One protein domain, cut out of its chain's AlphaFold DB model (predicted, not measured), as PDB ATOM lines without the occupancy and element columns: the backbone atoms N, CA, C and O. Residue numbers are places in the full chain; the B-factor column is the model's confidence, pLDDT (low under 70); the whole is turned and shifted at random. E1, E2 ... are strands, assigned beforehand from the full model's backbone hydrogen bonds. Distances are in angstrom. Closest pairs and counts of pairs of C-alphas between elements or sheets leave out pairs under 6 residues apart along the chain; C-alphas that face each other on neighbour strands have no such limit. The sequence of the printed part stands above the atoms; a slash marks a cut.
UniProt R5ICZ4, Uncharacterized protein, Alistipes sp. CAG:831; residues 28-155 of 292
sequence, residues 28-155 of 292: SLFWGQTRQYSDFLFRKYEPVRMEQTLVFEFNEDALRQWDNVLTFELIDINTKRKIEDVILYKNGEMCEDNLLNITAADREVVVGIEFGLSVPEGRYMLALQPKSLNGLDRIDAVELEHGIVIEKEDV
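AT A GLANCE: This is residues 28 to 155 of the 292 residues of an uncharacterized protein of Alistipes sp. CAG:831 (UniProt R5ICZ4). A five-stranded sheet, E1 E8 E7 E3 E5, curls like part of a barrel, and the three-stranded sheet E2 E6 E4 covers its open side; together they make a loosely closed barrel, with seams between E1 and E2 and between E4 and E5. Residues 39 to 44 stick out at one end, and the long E2 to E3 link reaches out at the other. The printed part has 128 residues, with strands E1 to E8 in chain order and no named helix; the larger sheet is mixed, the smaller antiparallel. The class is all strand, with 55 residues in named elements, under half; the whole is compact, with a radius of gyration of the C-alphas of 16.0 A and spans of 56 by 28 by 21 A.

IN THESE COORDINATES: The larger sheet holds E1, residues 30 to 36, from C-alpha 30 at (169.448, 142.098, 173.781); E8, 148 to 154, ending at C-alpha 154 at (185.325, 136.631, 180.407); E7, 122 to 132, 29.6 A long; E3, 70 to 76; and E5, 99 to 102. The other holds E2, 50 to 55; E6, 108 to 115, 23.0 A long; and E4, 86 to 90.

HOW THE PARTS SIT: E1 and E8 are parallel, with N 34 and O 151 2.8 A apart. E7 is staggered: it pairs antiparallel with E8, its hairpin partner, at N 124 and O 150, 2.8 A, and with E3 at N 129 and O 73, 2.8 A. Antiparallel too are E3 and E5 (N 72 and O 100, 2.9 A), E2 and E6 (N 52 and O 111, 2.9 A) and E6 and E4 (N 89 and O 112, 2.8 A). Between the two sheets, the closest C-alphas of E1 and E2 are those of Gly 32 and Met 50, 6.8 A apart, and the closest C-alphas of E4 and E5 are those of Lys 90 and Leu 100, 7.0 A apart.

THE WHOLE: The C-alphas farthest apart, of Leu 41 and Asp 61, are 56.7 A apart. The printed part has no cut; the links E1 to E2, E2 to E3 and E7 to E8 are long. The pLDDT is under 70 at residues 28 to 29, 66 and 133 to 147.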
ATOM      1  N   SER A  28     168.072 148.423 174.461       58.59
ATOM      2  CA  SER A  28     168.506 147.757 173.222       58.59
ATOM      3  C   SER A  28     167.936 146.344 173.132       58.59
ATOM      4  O   SER A  28     167.743 145.705 174.166       58.59
ATOM      5  N   LEU A  29     167.721 145.832 171.917       68.25
ATOM      6  CA  LEU A  29     167.274 144.456 171.693       68.25
ATOM      7  C   LEU A  29     168.438 143.498 172.010       68.25
ATOM      8  O   LEU A  29     169.377 143.326 171.233       68.25
ATOM      9  N   PHE A  30     168.420 142.974 173.232       77.75
ATOM     10  CA  PHE A  30     169.448 142.098 173.781       77.75
ATOM     11  C   PHE A  30     169.264 140.679 173.241       77.75
ATOM     12  O   PHE A  30     168.264 140.024 173.533       77.75
ATOM     13  N   TRP A  31     170.228 140.216 172.449       83.19
ATOM     14  CA  TRP A  31     170.218 138.886 171.827       83.19
ATOM     15  C   TRP A  31     170.750 137.825 172.775       83.19
ATOM     16  O   TRP A  31     170.238 136.708 172.825       83.19
ATOM     17  N   GLY A  32     171.725 138.185 173.603       83.62
ATOM     18  CA  GLY A  32     172.181 137.297 174.651       83.62
ATOM     19  C   GLY A  32     173.481 137.730 175.295       83.62
ATOM     20  O   GLY A  32     174.132 138.698 174.899       83.62
ATOM     21  N   GLN A  33     173.857 136.951 176.299       88.75
ATOM     22  CA  GLN A  33     175.147 137.027 176.956       88.75
ATOM     23  C   GLN A  33     175.835 135.676 176.804       88.75
ATOM     24  O   GLN A  33     175.248 134.635 177.107       88.75
ATOM     25  N   THR A  34     177.095 135.701 176.383       91.25
ATOM     26  CA  THR A  34     177.969 134.533 176.411       91.25
ATOM     27  C   THR A  34     179.035 134.709 177.480       91.25
ATOM     28  O   THR A  34     179.578 135.796 177.688       91.25
ATOM     29  N   ARG A  35     179.312 133.619 178.192       91.00
ATOM     30  CA  ARG A  35     180.338 133.559 179.229       91.00
ATOM     31  C   ARG A  35     181.443 132.646 178.765       91.00
ATOM     32  O   ARG A  35     181.243 131.435 178.661       91.00
ATOM     33  N   GLN A  36     182.608 133.226 178.547       92.06
ATOM     34  CA  GLN A  36     183.792 132.493 178.145       92.06
ATOM     35  C   GLN A  36     184.746 132.353 179.322       92.06
ATOM     36  O   GLN A  36     184.814 133.211 180.192       92.06
ATOM     37  N   TYR A  37     185.472 131.243 179.381       92.81
ATOM     38  CA  TYR A  37     186.546 131.059 180.346       92.81
ATOM     39  C   TYR A  37     187.710 130.344 179.685       92.81
ATOM     40  O   TYR A  37     187.524 129.568 178.754       92.81
ATOM     41  N   SER A  38     188.915 130.573 180.189       91.81
ATOM     42  CA  SER A  38     190.089 129.831 179.750       91.81
ATOM     43  C   SER A  38     190.085 128.396 180.281       91.81
ATOM     44  O   SER A  38     189.560 128.092 181.362       91.81
ATOM     45  N   ASP A  39     190.705 127.500 179.519       93.81
ATOM     46  CA  ASP A  39     190.934 126.121 179.937       93.81
ATOM     47  C   ASP A  39     191.700 126.078 181.267       93.81
ATOM     48  O   ASP A  39     192.701 126.770 181.463       93.81
ATOM     49  N   PHE A  40     191.243 125.235 182.193       95.00
ATOM     50  CA  PHE A  40     191.902 125.042 183.481       95.00
ATOM     51  C   PHE A  40     191.894 123.571 183.884       95.00
ATOM     52  O   PHE A  40     190.838 122.954 184.042       95.00
ATOM     53  N   LEU A  41     193.090 123.017 184.107       94.12
ATOM     54  CA  LEU A  41     193.302 121.593 184.384       94.12
ATOM     55  C   LEU A  41     192.613 120.717 183.320       94.12
ATOM     56  O   LEU A  41     193.016 120.721 182.164       94.12
ATOM     57  N   PHE A  42     191.581 119.968 183.707       94.81
ATOM     58  CA  PHE A  42     190.803 119.091 182.829       94.81
ATOM     59  C   PHE A  42     189.452 119.694 182.416       94.81
ATOM     60  O   PHE A  42     188.713 119.062 181.662       94.81
ATOM     61  N   ARG A  43     189.102 120.896 182.897       91.94
ATOM     62  CA  ARG A  43     187.887 121.600 182.479       91.94
ATOM     63  C   ARG A  43     188.232 122.532 181.325       91.94
ATOM     64  O   ARG A  43     188.747 123.629 181.550       91.94
ATOM     65  N   LYS A  44     187.939 122.068 180.114       93.25
ATOM     66  CA  LYS A  44     188.052 122.859 178.890       93.25
ATOM     67  C   LYS A  44     186.817 123.724 178.681       93.25
ATOM     68  O   LYS A  44     185.745 123.397 179.198       93.25
ATOM     69  N   TYR A  45     186.988 124.822 177.963       90.88
ATOM     70  CA  TYR A  45     185.892 125.642 177.483       90.88
ATOM     71  C   TYR A  45     185.110 124.897 176.401       90.88
ATOM     72  O   TYR A  45     185.684 124.308 175.488       90.88
ATOM     73  N   GLU A  46     183.790 124.937 176.525       89.56
ATOM     74  CA  GLU A  46     182.860 124.471 175.505       89.56
ATOM     75  C   GLU A  46     182.205 125.726 174.923       89.56
ATOM     76  O   GLU A  46     181.511 126.427 175.669       89.56
ATOM     77  N   PRO A  47     182.464 126.058 173.645       87.44
ATOM     78  CA  PRO A  47     181.892 127.239 173.026       87.44
ATOM     79  C   PRO A  47     180.372 127.225 173.085       87.44
ATOM     80  O   PRO A  47     179.723 126.258 172.683       87.44
ATOM     81  N   VAL A  48     179.806 128.313 173.599       88.25
ATOM     82  CA  VAL A  48     178.360 128.511 173.625       88.25
ATOM     83  C   VAL A  48     177.963 129.281 172.375       88.25
ATOM     84  O   VAL A  48     178.424 130.404 172.155       88.25
ATOM     85  N   ARG A  49     177.089 128.670 171.576       90.56
ATOM     86  CA  ARG A  49     176.476 129.293 170.403       90.56
ATOM     87  C   ARG A  49     175.227 130.041 170.836       90.56
ATOM     88  O   ARG A  49     174.374 129.480 171.522       90.56
ATOM     89  N   MET A  50     175.136 131.305 170.453       91.25
ATOM     90  CA  MET A  50     173.932 132.108 170.644       91.25
ATOM     91  C   MET A  50     173.110 132.028 169.376       91.25
ATOM     92  O   MET A  50     173.580 132.447 168.323       91.25
ATOM     93  N   GLU A  51     171.911 131.475 169.475       90.94
ATOM     94  CA  GLU A  51     171.046 131.224 168.329       90.94
ATOM     95  C   GLU A  51     169.803 132.108 168.398       90.94
ATOM     96  O   GLU A  51     169.194 132.272 169.456       90.94
ATOM     97  N   GLN A  52     169.412 132.674 167.261       88.75
ATOM     98  CA  GLN A  52     168.108 133.305 167.090       88.75
ATOM     99  C   GLN A  52     167.554 132.984 165.718       88.75
ATOM    100  O   GLN A  52     168.259 132.967 164.710       88.75
ATOM    101  N   THR A  53     166.254 132.747 165.700       89.44
ATOM    102  CA  THR A  53     165.507 132.539 164.477       89.44
ATOM    103  C   THR A  53     165.212 133.885 163.826       89.44
ATOM    104  O   THR A  53     164.560 134.741 164.426       89.44
ATOM    105  N   LEU A  54     165.679 134.060 162.594       87.00
ATOM    106  CA  LEU A  54     165.312 135.165 161.721       87.00
ATOM    107  C   LEU A  54     164.215 134.704 160.765       87.00
ATOM    108  O   LEU A  54     164.321 133.642 160.149       87.00
ATOM    109  N   VAL A  55     163.168 135.515 160.644       86.06
ATOM    110  CA  VAL A  55     162.064 135.290 159.708       86.06
ATOM    111  C   VAL A  55     162.210 136.285 158.565       86.06
ATOM    112  O   VAL A  55     162.318 137.487 158.803       86.06
ATOM    113  N   PHE A  56     162.236 135.777 157.337       82.50
ATOM    114  CA  PHE A  56     162.407 136.571 156.127       82.50
ATOM    115  C   PHE A  56     161.106 136.633 155.340       82.50
ATOM    116  O   PHE A  56     160.506 135.609 155.001       82.50
ATOM    117  N   GLU A  57     160.702 137.853 155.002       81.50
ATOM    118  CA  GLU A  57     159.593 138.110 154.096       81.50
ATOM    119  C   GLU A  57     160.148 138.567 152.745       81.50
ATOM    120  O   GLU A  57     160.825 139.589 152.636       81.50
ATOM    121  N   PHE A  58     159.882 137.774 151.707       79.38
ATOM    122  CA  PHE A  58     160.308 138.054 150.338       79.38
ATOM    123  C   PHE A  58     159.124 138.553 149.512       79.38
ATOM    124  O   PHE A  58     158.015 138.021 149.614       79.38
ATOM    125  N   ASN A  59     159.358 139.551 148.660       81.25
ATOM    126  CA  ASN A  59     158.349 140.026 147.715       81.25
ATOM    127  C   ASN A  59     158.119 139.017 146.567       81.25
ATOM    128  O   ASN A  59     158.886 138.071 146.376       81.25
ATOM    129  N   GLU A  60     157.054 139.213 145.779       79.81
ATOM    130  CA  GLU A  60     156.714 138.293 144.682       79.81
ATOM    131  C   GLU A  60     157.813 138.173 143.618       79.81
ATOM    132  O   GLU A  60     157.980 137.105 143.035       79.81
ATOM    133  N   ASP A  61     158.569 139.241 143.362       76.25
ATOM    134  CA  ASP A  61     159.629 139.236 142.352       76.25
ATOM    135  C   ASP A  61     160.846 138.416 142.810       76.25
ATOM    136  O   ASP A  61     161.370 137.612 142.038       76.25
ATOM    137  N   ALA A  62     161.228 138.524 144.085       73.69
ATOM    138  CA  ALA A  62     162.226 137.668 144.726       73.69
ATOM    139  C   ALA A  62     161.791 136.197 144.710       73.69
ATOM    140  O   ALA A  62     162.578 135.305 144.394       73.69
ATOM    141  N   LEU A  63     160.502 135.940 144.961       77.75
ATOM    142  CA  LEU A  63     159.912 134.604 144.875       77.75
ATOM    143  C   LEU A  63     159.844 134.054 143.441       77.75
ATOM    144  O   LEU A  63     159.612 132.862 143.285       77.75
ATOM    145  N   ARG A  64     160.032 134.860 142.389       80.00
ATOM    146  CA  ARG A  64     160.141 134.366 140.999       80.00
ATOM    147  C   ARG A  64     161.573 133.988 140.620       80.00
ATOM    148  O   ARG A  64     161.767 133.303 139.620       80.00
ATOM    149  N   GLN A  65     162.559 134.414 141.405       75.19
ATOM    150  CA  GLN A  65     163.985 134.209 141.159       75.19
ATOM    151  C   GLN A  65     164.583 133.305 142.248       75.19
ATOM    152  O   GLN A  65     165.411 133.738 143.045       75.19
ATOM    153  N   TRP A  66     164.147 132.039 142.295       68.94
ATOM    154  CA  TRP A  66     164.527 131.080 143.351       68.94
ATOM    155  C   TRP A  66     166.033 130.835 143.472       68.94
ATOM    156  O   TRP A  66     166.506 130.535 144.564       68.94
ATOM    157  N   ASP A  67     166.772 130.998 142.375       74.38
ATOM    158  CA  ASP A  67     168.212 130.738 142.325       74.38
ATOM    159  C   ASP A  67     169.060 131.916 142.834       74.38
ATOM    160  O   ASP A  67     170.280 131.794 142.960       74.38
ATOM    161  N   ASN A  68     168.445 133.065 143.135       81.00
ATOM    162  CA  ASN A  68     169.188 134.219 143.625       81.00
ATOM    163  C   ASN A  68     169.562 134.048 145.098       81.00
ATOM    164  O   ASN A  68     168.715 133.851 145.970       81.00
ATOM    165  N   VAL A  69     170.861 134.175 145.363       83.19
ATOM    166  CA  VAL A  69     171.442 134.110 146.704       83.19
ATOM    167  C   VAL A  69     171.741 135.521 147.189       83.19
ATOM    168  O   VAL A  69     172.482 136.270 146.543       83.19
ATOM    169  N   LEU A  70     171.186 135.850 148.351       83.12
ATOM    170  CA  LEU A  70     171.505 137.037 149.124       83.12
ATOM    171  C   LEU A  70     172.588 136.693 150.144       83.12
ATOM    172  O   LEU A  70     172.431 135.756 150.923       83.12
ATOM    173  N   THR A  71     173.675 137.457 150.148       87.56
ATOM    174  CA  THR A  71     174.812 137.201 151.037       87.56
ATOM    175  C   THR A  71     174.957 138.327 152.048       87.56
ATOM    176  O   THR A  71     175.183 139.478 151.666       87.56
ATOM    177  N   PHE A  72     174.889 137.985 153.333       88.06
ATOM    178  CA  PHE A  72     175.160 138.897 154.440       88.06
ATOM    179  C   PHE A  72     176.516 138.618 155.080       88.06
ATOM    180  O   PHE A  72     176.950 137.471 155.186       88.06
ATOM    181  N   GLU A  73     177.152 139.674 155.565       90.00
ATOM    182  CA  GLU A  73     178.315 139.609 156.438       90.00
ATOM    183  C   GLU A  73     177.994 140.210 157.808       90.00
ATOM    184  O   GLU A  73     177.216 141.156 157.930       90.00
ATOM    185  N   LEU A  74     178.584 139.637 158.856       89.81
ATOM    186  CA  LEU A  74     178.442 140.132 160.218       89.81
ATOM    187  C   LEU A  74     179.465 141.245 160.472       89.81
ATOM    188  O   LEU A  74     180.676 141.021 160.364       89.81
ATOM    189  N   ILE A  75     178.981 142.429 160.838       89.75
ATOM    190  CA  ILE A  75     179.812 143.591 161.163       89.75
ATOM    191  C   ILE A  75     179.509 144.109 162.566       89.75
ATOM    192  O   ILE A  75     178.384 144.014 163.052       89.75
ATOM    193  N   ASP A  76     180.512 144.703 163.204       89.69
ATOM    194  CA  ASP A  76     180.306 145.551 164.375       89.69
ATOM    195  C   ASP A  76     179.868 146.944 163.919       89.69
ATOM    196  O   ASP A  76     180.558 147.601 163.140       89.69
ATOM    197  N   ILE A  77     178.733 147.413 164.419       86.62
ATOM    198  CA  ILE A  77     178.142 148.710 164.078       86.62
ATOM    199  C   ILE A  77     179.024 149.858 164.561       86.62
ATOM    200  O   ILE A  77     179.140 150.875 163.872       86.62
ATOM    201  N   ASN A  78     179.674 149.696 165.717       85.38
ATOM    202  CA  ASN A  78     180.493 150.749 166.308       85.38
ATOM    203  C   ASN A  78     181.751 151.004 165.476       85.38
ATOM    204  O   ASN A  78     182.142 152.152 165.259       85.38
ATOM    205  N   THR A  79     182.385 149.936 164.993       86.31
ATOM    206  CA  THR A  79     183.641 150.024 164.235       86.31
ATOM    207  C   THR A  79     183.442 149.969 162.720       86.31
ATOM    208  O   THR A  79     184.358 150.339 161.982       86.31
ATOM    209  N   LYS A  80     182.259 149.549 162.252       82.56
ATOM    210  CA  LYS A  80     181.926 149.247 160.848       82.56
ATOM    211  C   LYS A  80     182.913 148.271 160.205       82.56
ATOM    212  O   LYS A  80     183.275 148.416 159.039       82.56
ATOM    213  N   ARG A  81     183.415 147.318 160.991       86.75
ATOM    214  CA  ARG A  81     184.398 146.318 160.562       86.75
ATOM    215  C   ARG A  81     183.914 144.919 160.914       86.75
ATOM    216  O   ARG A  81     183.154 144.734 161.863       86.75
ATOM    217  N   LYS A  82     184.394 143.935 160.152       86.44
ATOM    218  CA  LYS A  82     184.256 142.519 160.497       86.44
ATOM    219  C   LYS A  82     184.986 142.265 161.815       86.44
ATOM    220  O   LYS A  82     186.126 142.703 161.975       86.44
ATOM    221  N   ILE A  83     184.334 141.561 162.733       84.25
ATOM    222  CA  ILE A  83     184.988 141.091 163.953       84.25
ATOM    223  C   ILE A  83     185.774 139.830 163.604       84.25
ATOM    224  O   ILE A  83     185.235 138.885 163.022       84.25
ATOM    225  N   GLU A  84     187.064 139.837 163.920       87.44
ATOM    226  CA  GLU A  84     187.919 138.661 163.780       87.44
ATOM    227  C   GLU A  84     187.526 137.600 164.819       87.44
ATOM    228  O   GLU A  84     187.103 137.939 165.918       87.44
ATOM    229  N   ASP A  85     187.661 136.316 164.474       89.75
ATOM    230  CA  ASP A  85     187.402 135.190 165.391       89.75
ATOM    231  C   ASP A  85     185.957 135.109 165.932       89.75
ATOM    232  O   ASP A  85     185.705 134.608 167.025       89.75
ATOM    233  N   VAL A  86     184.982 135.585 165.155       92.00
ATOM    234  CA  VAL A  86     183.551 135.305 165.361       92.00
ATOM    235  C   VAL A  86     183.082 134.362 164.266       92.00
ATOM    236  O   VAL A  86     183.316 134.632 163.088       92.00
ATOM    237  N   ILE A  87     182.432 133.263 164.641       93.81
ATOM    238  CA  ILE A  87     181.943 132.242 163.712       93.81
ATOM    239  C   ILE A  87     180.433 132.380 163.561       93.81
ATOM    240  O   ILE A  87     179.701 132.453 164.551       93.81
ATOM    241  N   LEU A  88     179.980 132.406 162.309       93.75
ATOM    242  CA  LEU A  88     178.567 132.470 161.956       93.75
ATOM    243  C   LEU A  88     178.048 131.078 161.592       93.75
ATOM    244  O   LEU A  88     178.720 130.324 160.887       93.75
ATOM    245  N   TYR A  89     176.839 130.759 162.039       95.31
ATOM    246  CA  TYR A  89     176.162 129.498 161.765       95.31
ATOM    247  C   TYR A  89     174.795 129.738 161.119       95.31
ATOM    248  O   TYR A  89     174.076 130.661 161.507       95.31
ATOM    249  N   LYS A  90     174.417 128.866 160.181       95.25
ATOM    250  CA  LYS A  90     173.086 128.783 159.567       95.25
ATOM    251  C   LYS A  90     172.508 127.402 159.862       95.25
ATOM    252  O   LYS A  90     173.075 126.400 159.448       95.25
ATOM    253  N   ASN A  91     171.382 127.340 160.572       94.81
ATOM    254  CA  ASN A  91     170.694 126.088 160.917       94.81
ATOM    255  C   ASN A  91     171.620 125.038 161.574       94.81
ATOM    256  O   ASN A  91     171.507 123.843 161.314       94.81
ATOM    257  N   GLY A  92     172.553 125.496 162.417       92.88
ATOM    258  CA  GLY A  92     173.521 124.656 163.133       92.88
ATOM    259  C   GLY A  92     174.813 124.334 162.368       92.88
ATOM    260  O   GLY A  92     175.763 123.835 162.978       92.88
ATOM    261  N   GLU A  93     174.891 124.656 161.076       95.62
ATOM    262  CA  GLU A  93     176.077 124.452 160.238       95.62
ATOM    263  C   GLU A  93     176.911 125.730 160.136       95.62
ATOM    264  O   GLU A  93     176.371 126.834 160.106       95.62
ATOM    265  N   MET A  94     178.239 125.594 160.115       94.44
ATOM    266  CA  MET A  94     179.152 126.736 160.018       94.44
ATOM    267  C   MET A  94     179.071 127.354 158.619       94.44
ATOM    268  O   MET A  94     179.206 126.653 157.618       94.44
ATOM    269  N   CYS A  95     178.888 128.669 158.552       93.56
ATOM    270  CA  CYS A  95     178.882 129.402 157.294       93.56
ATOM    271  C   CYS A  95     180.300 129.499 156.715       93.56
ATOM    272  O   CYS A  95     181.231 129.938 157.398       93.56
ATOM    273  N   GLU A  96     180.458 129.172 155.434       90.94
ATOM    274  CA  GLU A  96     181.715 129.393 154.712       90.94
ATOM    275  C   GLU A  96     182.069 130.892 154.697       90.94
ATOM    276  O   GLU A  96     181.205 131.755 154.521       90.94
ATOM    277  N   ASP A  97     183.340 131.215 154.954       89.31
ATOM    278  CA  ASP A  97     183.880 132.584 155.032       89.31
ATOM    279  C   ASP A  97     183.165 133.549 156.011       89.31
ATOM    280  O   ASP A  97     183.390 134.769 155.977       89.31
ATOM    281  N   ASN A  98     182.355 133.018 156.939       90.50
ATOM    282  CA  ASN A  98     181.422 133.771 157.790       90.50
ATOM    283  C   ASN A  98     180.427 134.623 156.985       90.50
ATOM    284  O   ASN A  98     180.131 135.763 157.353       90.50
ATOM    285  N   LEU A  99     179.934 134.076 155.874       92.06
ATOM    286  CA  LEU A  99     178.932 134.704 155.024       92.06
ATOM    287  C   LEU A  99     177.604 133.952 155.133       92.06
ATOM    288  O   LEU A  99     177.523 132.755 154.869       92.06
ATOM    289  N   LEU A 100     176.542 134.656 155.517       91.75
ATOM    290  CA  LEU A 100     175.203 134.085 155.592       91.75
ATOM    291  C   LEU A 100     174.532 134.188 154.227       91.75
ATOM    292  O   LEU A 100     174.140 135.273 153.801       91.75
ATOM    293  N   ASN A 101     174.390 133.047 153.564       91.44
ATOM    294  CA  ASN A 101     173.711 132.936 152.281       91.44
ATOM    295  C   ASN A 101     172.239 132.565 152.490       91.44
ATOM    296  O   ASN A 101     171.932 131.540 153.105       91.44
ATOM    297  N   ILE A 102     171.337 133.389 151.967       88.75
ATOM    298  CA  ILE A 102     169.885 133.253 152.103       88.75
ATOM    299  C   ILE A 102     169.258 133.226 150.714       88.75
ATOM    300  O   ILE A 102     169.619 134.014 149.842       88.75
ATOM    301  N   THR A 103     168.317 132.314 150.513       87.75
ATOM    302  CA  THR A 103     167.526 132.188 149.285       87.75
ATOM    303  C   THR A 103     166.054 132.457 149.573       87.75
ATOM    304  O   THR A 103     165.620 132.413 150.722       87.75
ATOM    305  N   ALA A 104     165.243 132.666 148.535       83.81
ATOM    306  CA  ALA A 104     163.797 132.856 148.694       83.81
ATOM    307  C   ALA A 104     163.069 131.630 149.303       83.81
ATOM    308  O   ALA A 104     161.922 131.739 149.745       83.81
ATOM    309  N   ALA A 105     163.721 130.460 149.338       85.12
ATOM    310  CA  ALA A 105     163.223 129.262 150.013       85.12
ATOM    311  C   ALA A 105     163.408 129.312 151.545       85.12
ATOM    312  O   ALA A 105     162.660 128.662 152.278       85.12
ATOM    313  N   ASP A 106     164.364 130.104 152.035       87.38
ATOM    314  CA  ASP A 106     164.746 130.212 153.444       87.38
ATOM    315  C   ASP A 106     163.846 131.213 154.199       87.38
ATOM    316  O   ASP A 106     164.281 132.289 154.604       87.38
ATOM    317  N   ARG A 107     162.563 130.882 154.383       83.75
ATOM    318  CA  ARG A 107     161.615 131.760 155.108       83.75
ATOM    319  C   ARG A 107     161.961 131.944 156.585       83.75
ATOM    320  O   ARG A 107     161.671 132.986 157.160       83.75
ATOM    321  N   GLU A 108     162.547 130.922 157.193       89.88
ATOM    322  CA  GLU A 108     162.926 130.895 158.600       89.88
ATOM    323  C   GLU A 108     164.325 130.286 158.702       89.88
ATOM    324  O   GLU A 108     164.573 129.198 158.178       89.88
ATOM    325  N   VAL A 109     165.251 131.006 159.333       91.25
ATOM    326  CA  VAL A 109     166.649 130.587 159.464       91.25
ATOM    327  C   VAL A 109     167.103 130.782 160.895       91.25
ATOM    328  O   VAL A 109     167.005 131.880 161.439       91.25
ATOM    329  N   VAL A 110     167.669 129.739 161.493       92.88
ATOM    330  CA  VAL A 110     168.347 129.854 162.783       92.88
ATOM    331  C   VAL A 110     169.759 130.370 162.533       92.88
ATOM    332  O   VAL A 110     170.586 129.673 161.941       92.88
ATOM    333  N   VAL A 111     170.031 131.598 162.967       92.44
ATOM    334  CA  VAL A 111     171.361 132.206 162.899       92.44
ATOM    335  C   VAL A 111     172.048 132.031 164.241       92.44
ATOM    336  O   VAL A 111     171.543 132.488 165.267       92.44
ATOM    337  N   GLY A 112     173.197 131.362 164.217       93.19
ATOM    338  CA  GLY A 112     174.054 131.168 165.378       93.19
ATOM    339  C   GLY A 112     175.294 132.053 165.313       93.19
ATOM    340  O   GLY A 112     175.914 132.175 164.259       93.19
ATOM    341  N   ILE A 113     175.683 132.642 166.439       93.75
ATOM    342  CA  ILE A 113     176.938 133.380 166.595       93.75
ATOM    343  C   ILE A 113     177.749 132.732 167.713       93.75
ATOM    344  O   ILE A 113     177.252 132.511 168.821       93.75
ATOM    345  N   GLU A 114     179.012 132.446 167.427       94.50
ATOM    346  CA  GLU A 114     179.979 131.915 168.385       94.50
ATOM    347  C   GLU A 114     181.193 132.840 168.446       94.50
ATOM    348  O   GLU A 114     181.799 133.160 167.424       94.50
ATOM    349  N   PHE A 115     181.551 133.269 169.655       93.44
ATOM    350  CA  PHE A 115     182.767 134.039 169.885       93.44
ATOM    351  C   PHE A 115     183.944 133.099 170.133       93.44
ATOM    352  O   PHE A 115     183.899 132.252 171.032       93.44
ATOM    353  N   GLY A 116     185.011 133.286 169.364       91.06
ATOM    354  CA  GLY A 116     186.291 132.640 169.590       91.06
ATOM    355  C   GLY A 116     187.017 133.195 170.813       91.06
ATOM    356  O   GLY A 116     186.589 134.150 171.465       91.06
ATOM    357  N   LEU A 117     188.119 132.537 171.174       88.69
ATOM    358  CA  LEU A 117     188.891 132.827 172.389       88.69
ATOM    359  C   LEU A 117     189.703 134.123 172.301       88.69
ATOM    360  O   LEU A 117     190.150 134.619 173.333       88.69
ATOM    361  N   SER A 118     189.941 134.647 171.097       90.00
ATOM    362  CA  SER A 118     190.752 135.856 170.918       90.00
ATOM    363  C   SER A 118     189.945 137.153 170.971       90.00
ATOM    364  O   SER A 118     190.530 138.228 171.117       90.00
ATOM    365  N   VAL A 119     188.613 137.069 170.902       91.38
ATOM    366  CA  VAL A 119     187.745 138.246 170.980       91.38
ATOM    367  C   VAL A 119     187.774 138.796 172.412       91.38
ATOM    368  O   VAL A 119     187.605 138.015 173.346       91.38
ATOM    369  N   PRO A 120     187.988 140.103 172.645       91.06
ATOM    370  CA  PRO A 120     188.030 140.653 174.000       91.06
ATOM    371  C   PRO A 120     186.655 140.634 174.688       91.06
ATOM    372  O   PRO A 120     185.614 140.558 174.036       91.06
ATOM    373  N   GLU A 121     186.624 140.698 176.017       92.56
ATOM    374  CA  GLU A 121     185.379 140.961 176.750       92.56
ATOM    375  C   GLU A 121     184.760 142.309 176.352       92.56
ATOM    376  O   GLU A 121     185.462 143.273 176.032       92.56
ATOM    377  N   GLY A 122     183.431 142.383 176.366       90.75
ATOM    378  CA  GLY A 122     182.724 143.614 176.049       90.75
ATOM    379  C   GLY A 122     181.311 143.412 175.521       90.75
ATOM    380  O   GLY A 122     180.845 142.299 175.278       90.75
ATOM    381  N   ARG A 123     180.630 144.542 175.336       90.62
ATOM    382  CA  ARG A 123     179.316 144.617 174.701       90.62
ATOM    383  C   ARG A 123     179.501 144.939 173.224       90.62
ATOM    384  O   ARG A 123     180.032 145.995 172.883       90.62
ATOM    385  N   TYR A 124     179.039 144.041 172.371       90.06
ATOM    386  CA  TYR A 124     179.122 144.134 170.924       90.06
ATOM    387  C   TYR A 124     177.758 144.500 170.347       90.06
ATOM    388  O   TYR A 124     176.739 143.939 170.745       90.06
ATOM    389  N   MET A 125     177.742 145.452 169.415       90.00
ATOM    390  CA  MET A 125     176.554 145.830 168.652       90.00
ATOM    391  C   MET A 125     176.745 145.334 167.227       90.00
ATOM    392  O   MET A 125     177.508 145.923 166.469       90.00
ATOM    393  N   LEU A 126     176.108 144.222 166.882       89.50
ATOM    394  CA  LEU A 126     176.326 143.521 165.622       89.50
ATOM    395  C   LEU A 126     175.190 143.782 164.639       89.50
ATOM    396  O   LEU A 126     174.031 143.847 165.033       89.50
ATOM    397  N   ALA A 127     175.504 143.875 163.354       87.94
ATOM    398  CA  ALA A 127     174.512 143.909 162.285       87.94
ATOM    399  C   ALA A 127     174.883 142.929 161.174       87.94
ATOM    400  O   ALA A 127     176.060 142.682 160.906       87.94
ATOM    401  N   LEU A 128     173.859 142.402 160.505       86.94
ATOM    402  CA  LEU A 128     174.005 141.679 159.247       86.94
ATOM    403  C   LEU A 128     173.946 142.696 158.105       86.94
ATOM    404  O   LEU A 128     172.886 143.245 157.809       86.94
ATOM    405  N   GLN A 129     175.087 142.961 157.475       85.50
ATOM    406  CA  GLN A 129     175.194 143.878 156.345       85.50
ATOM    407  C   GLN A 129     175.151 143.096 155.022       85.50
ATOM    408  O   GLN A 129     175.881 142.115 154.875       85.50
ATOM    409  N   PRO A 130     174.327 143.494 154.035       83.00
ATOM    410  CA  PRO A 130     174.327 142.850 152.726       83.00
ATOM    411  C   PRO A 130     175.635 143.149 151.976       83.00
ATOM    412  O   PRO A 130     176.019 144.310 151.822       83.00
ATOM    413  N   LYS A 131     176.306 142.103 151.482       82.06
ATOM    414  CA  LYS A 131     177.566 142.198 150.722       82.06
ATOM    415  C   LYS A 131     177.348 142.215 149.207       82.06
ATOM    416  O   LYS A 131     178.067 142.900 148.485       82.06
ATOM    417  N   SER A 132     176.358 141.463 148.722       71.44
ATOM    418  CA  SER A 132     175.894 141.502 147.332       71.44
ATOM    419  C   SER A 132     174.380 141.374 147.298       71.44
ATOM    420  O   SER A 132     173.824 140.505 147.969       71.44
ATOM    421  N   LEU A 133     173.727 142.225 146.507       64.81
ATOM    422  CA  LEU A 133     172.274 142.223 146.344       64.81
ATOM    423  C   LEU A 133     171.802 141.379 145.151       64.81
ATOM    424  O   LEU A 133     170.614 141.116 145.082       64.81
ATOM    425  N   ASN A 134     172.679 140.923 144.240       61.97
ATOM    426  CA  ASN A 134     172.380 139.996 143.122       61.97
ATOM    427  C   ASN A 134     170.977 140.141 142.456       61.97
ATOM    428  O   ASN A 134     170.367 139.146 142.079       61.97
ATOM    429  N   GLY A 135     170.451 141.364 142.291       55.34
ATOM    430  CA  GLY A 135     169.137 141.622 141.672       55.34
ATOM    431  C   GLY A 135     167.926 141.651 142.622       55.34
ATOM    432  O   GLY A 135     166.824 141.975 142.185       55.34
ATOM    433  N   LEU A 136     168.113 141.397 143.917       55.47
ATOM    434  CA  LEU A 136     167.145 141.626 144.996       55.47
ATOM    435  C   LEU A 136     167.262 143.080 145.501       55.47
ATOM    436  O   LEU A 136     167.572 143.337 146.660       55.47
ATOM    437  N   ASP A 137     167.046 144.054 144.611       49.31
ATOM    438  CA  ASP A 137     167.315 145.489 144.850       49.31
ATOM    439  C   ASP A 137     166.365 146.179 145.851       49.31
ATOM    440  O   ASP A 137     166.535 147.357 146.169       49.31
ATOM    441  N   ARG A 138     165.337 145.483 146.346       49.62
ATOM    442  CA  ARG A 138     164.331 146.044 147.260       49.62
ATOM    443  C   ARG A 138     163.854 145.007 148.259       49.62
ATOM    444  O   ARG A 138     162.721 144.537 148.197       49.62
ATOM    445  N   ILE A 139     164.727 144.657 149.189       50.31
ATOM    446  CA  ILE A 139     164.225 144.327 150.515       50.31
ATOM    447  C   ILE A 139     164.076 145.687 151.186       50.31
ATOM    448  O   ILE A 139     165.086 146.308 151.519       50.31
ATOM    449  N   ASP A 140     162.841 146.203 151.243       43.22
ATOM    450  CA  ASP A 140     162.524 147.368 152.073       43.22
ATOM    451  C   ASP A 140     163.164 147.107 153.424       43.22
ATOM    452  O   ASP A 140     162.889 146.064 154.014       43.22
ATOM    453  N   ALA A 141     164.102 147.988 153.785       42.62
ATOM    454  CA  ALA A 141     164.975 147.919 154.942       42.62
ATOM    455  C   ALA A 141     164.444 146.935 155.985       42.62
ATOM    456  O   ALA A 141     163.592 147.294 156.798       42.62
ATOM    457  N   VAL A 142     164.921 145.679 155.948       47.66
ATOM    458  CA  VAL A 142     164.752 144.823 157.119       47.66
ATOM    459  C   VAL A 142     165.319 145.670 158.241       47.66
ATOM    460  O   VAL A 142     166.447 146.155 158.120       47.66
ATOM    461  N   GLU A 143     164.538 145.897 159.290       47.12
ATOM    462  CA  GLU A 143     164.893 146.708 160.457       47.12
ATOM    463  C   GLU A 143     166.091 146.127 161.249       47.12
ATOM    464  O   GLU A 143     166.229 146.362 162.444       47.12
ATOM    465  N   LEU A 144     166.998 145.399 160.591       53.12
ATOM    466  CA  LEU A 144     168.340 145.027 161.026       53.12
ATOM    467  C   LEU A 144     169.250 146.250 161.252       53.12
ATOM    468  O   LEU A 144     170.364 146.081 161.742       53.12
ATOM    469  N   GLU A 145     168.798 147.476 160.940       49.72
ATOM    470  CA  GLU A 145     169.435 148.704 161.445       49.72
ATOM    471  C   GLU A 145     169.398 148.785 162.978       49.72
ATOM    472  O   GLU A 145     170.278 149.409 163.580       49.72
ATOM    473  N   HIS A 146     168.437 148.121 163.632       60.91
ATOM    474  CA  HIS A 146     168.453 147.955 165.078       60.91
ATOM    475  C   HIS A 146     169.488 146.894 165.429       60.91
ATOM    476  O   HIS A 146     169.201 145.705 165.549       60.91
ATOM    477  N   GLY A 147     170.723 147.367 165.542       69.81
ATOM    478  CA  GLY A 147     171.870 146.577 165.919       69.81
ATOM    479  C   GLY A 147     171.603 145.629 167.064       69.81
ATOM    480  O   GLY A 147     170.984 145.982 168.069       69.81
ATOM    481  N   ILE A 148     172.112 144.423 166.906       84.56
ATOM    482  CA  ILE A 148     171.851 143.350 167.822       84.56
ATOM    483  C   ILE A 148     172.922 143.347 168.904       84.56
ATOM    484  O   ILE A 148     174.120 143.303 168.620       84.56
ATOM    485  N   VAL A 149     172.491 143.431 170.159       86.81
ATOM    486  CA  VAL A 149     173.412 143.550 171.285       86.81
ATOM    487  C   VAL A 149     173.748 142.179 171.838       86.81
ATOM    488  O   VAL A 149     172.863 141.461 172.307       86.81
ATOM    489  N   ILE A 150     175.040 141.860 171.841       90.12
ATOM    490  CA  ILE A 150     175.585 140.670 172.483       90.12
ATOM    491  C   ILE A 150     176.627 141.080 173.515       90.12
ATOM    492  O   ILE A 150     177.523 141.873 173.227       90.12
ATOM    493  N   GLU A 151     176.539 140.523 174.714       90.50
ATOM    494  CA  GLU A 151     177.545 140.722 175.752       90.50
ATOM    495  C   GLU A 151     178.448 139.495 175.873       90.50
ATOM    496  O   GLU A 151     177.979 138.371 176.053       90.50
ATOM    497  N   LYS A 152     179.758 139.711 175.785       91.88
ATOM    498  CA  LYS A 152     180.774 138.697 176.050       91.88
ATOM    499  C   LYS A 152     181.444 139.010 177.379       91.88
ATOM    500  O   LYS A 152     182.111 140.034 177.516       91.88
ATOM    501  N   GLU A 153     181.292 138.101 178.332       93.06
ATOM    502  CA  GLU A 153     181.909 138.190 179.653       93.06
ATOM    503  C   GLU A 153     183.007 137.127 179.780       93.06
ATOM    504  O   GLU A 153     182.736 135.929 179.635       93.06
ATOM    505  N   ASP A 154     184.235 137.552 180.088       91.81
ATOM    506  CA  ASP A 154     185.325 136.631 180.407       91.81
ATOM    507  C   ASP A 154     185.269 136.280 181.896       91.81
ATOM    508  O   ASP A 154     185.710 137.013 182.782       91.81
ATOM    509  N   VAL A 155     184.687 135.122 182.191       92.44
ATOM    510  CA  VAL A 155     184.546 134.616 183.550       92.44
ATOM    511  C   VAL A 155     185.704 133.699 183.924       92.44
ATOM    512  O   VAL A 155     186.289 132.984 183.112       92.44
TER     513      VAL A 155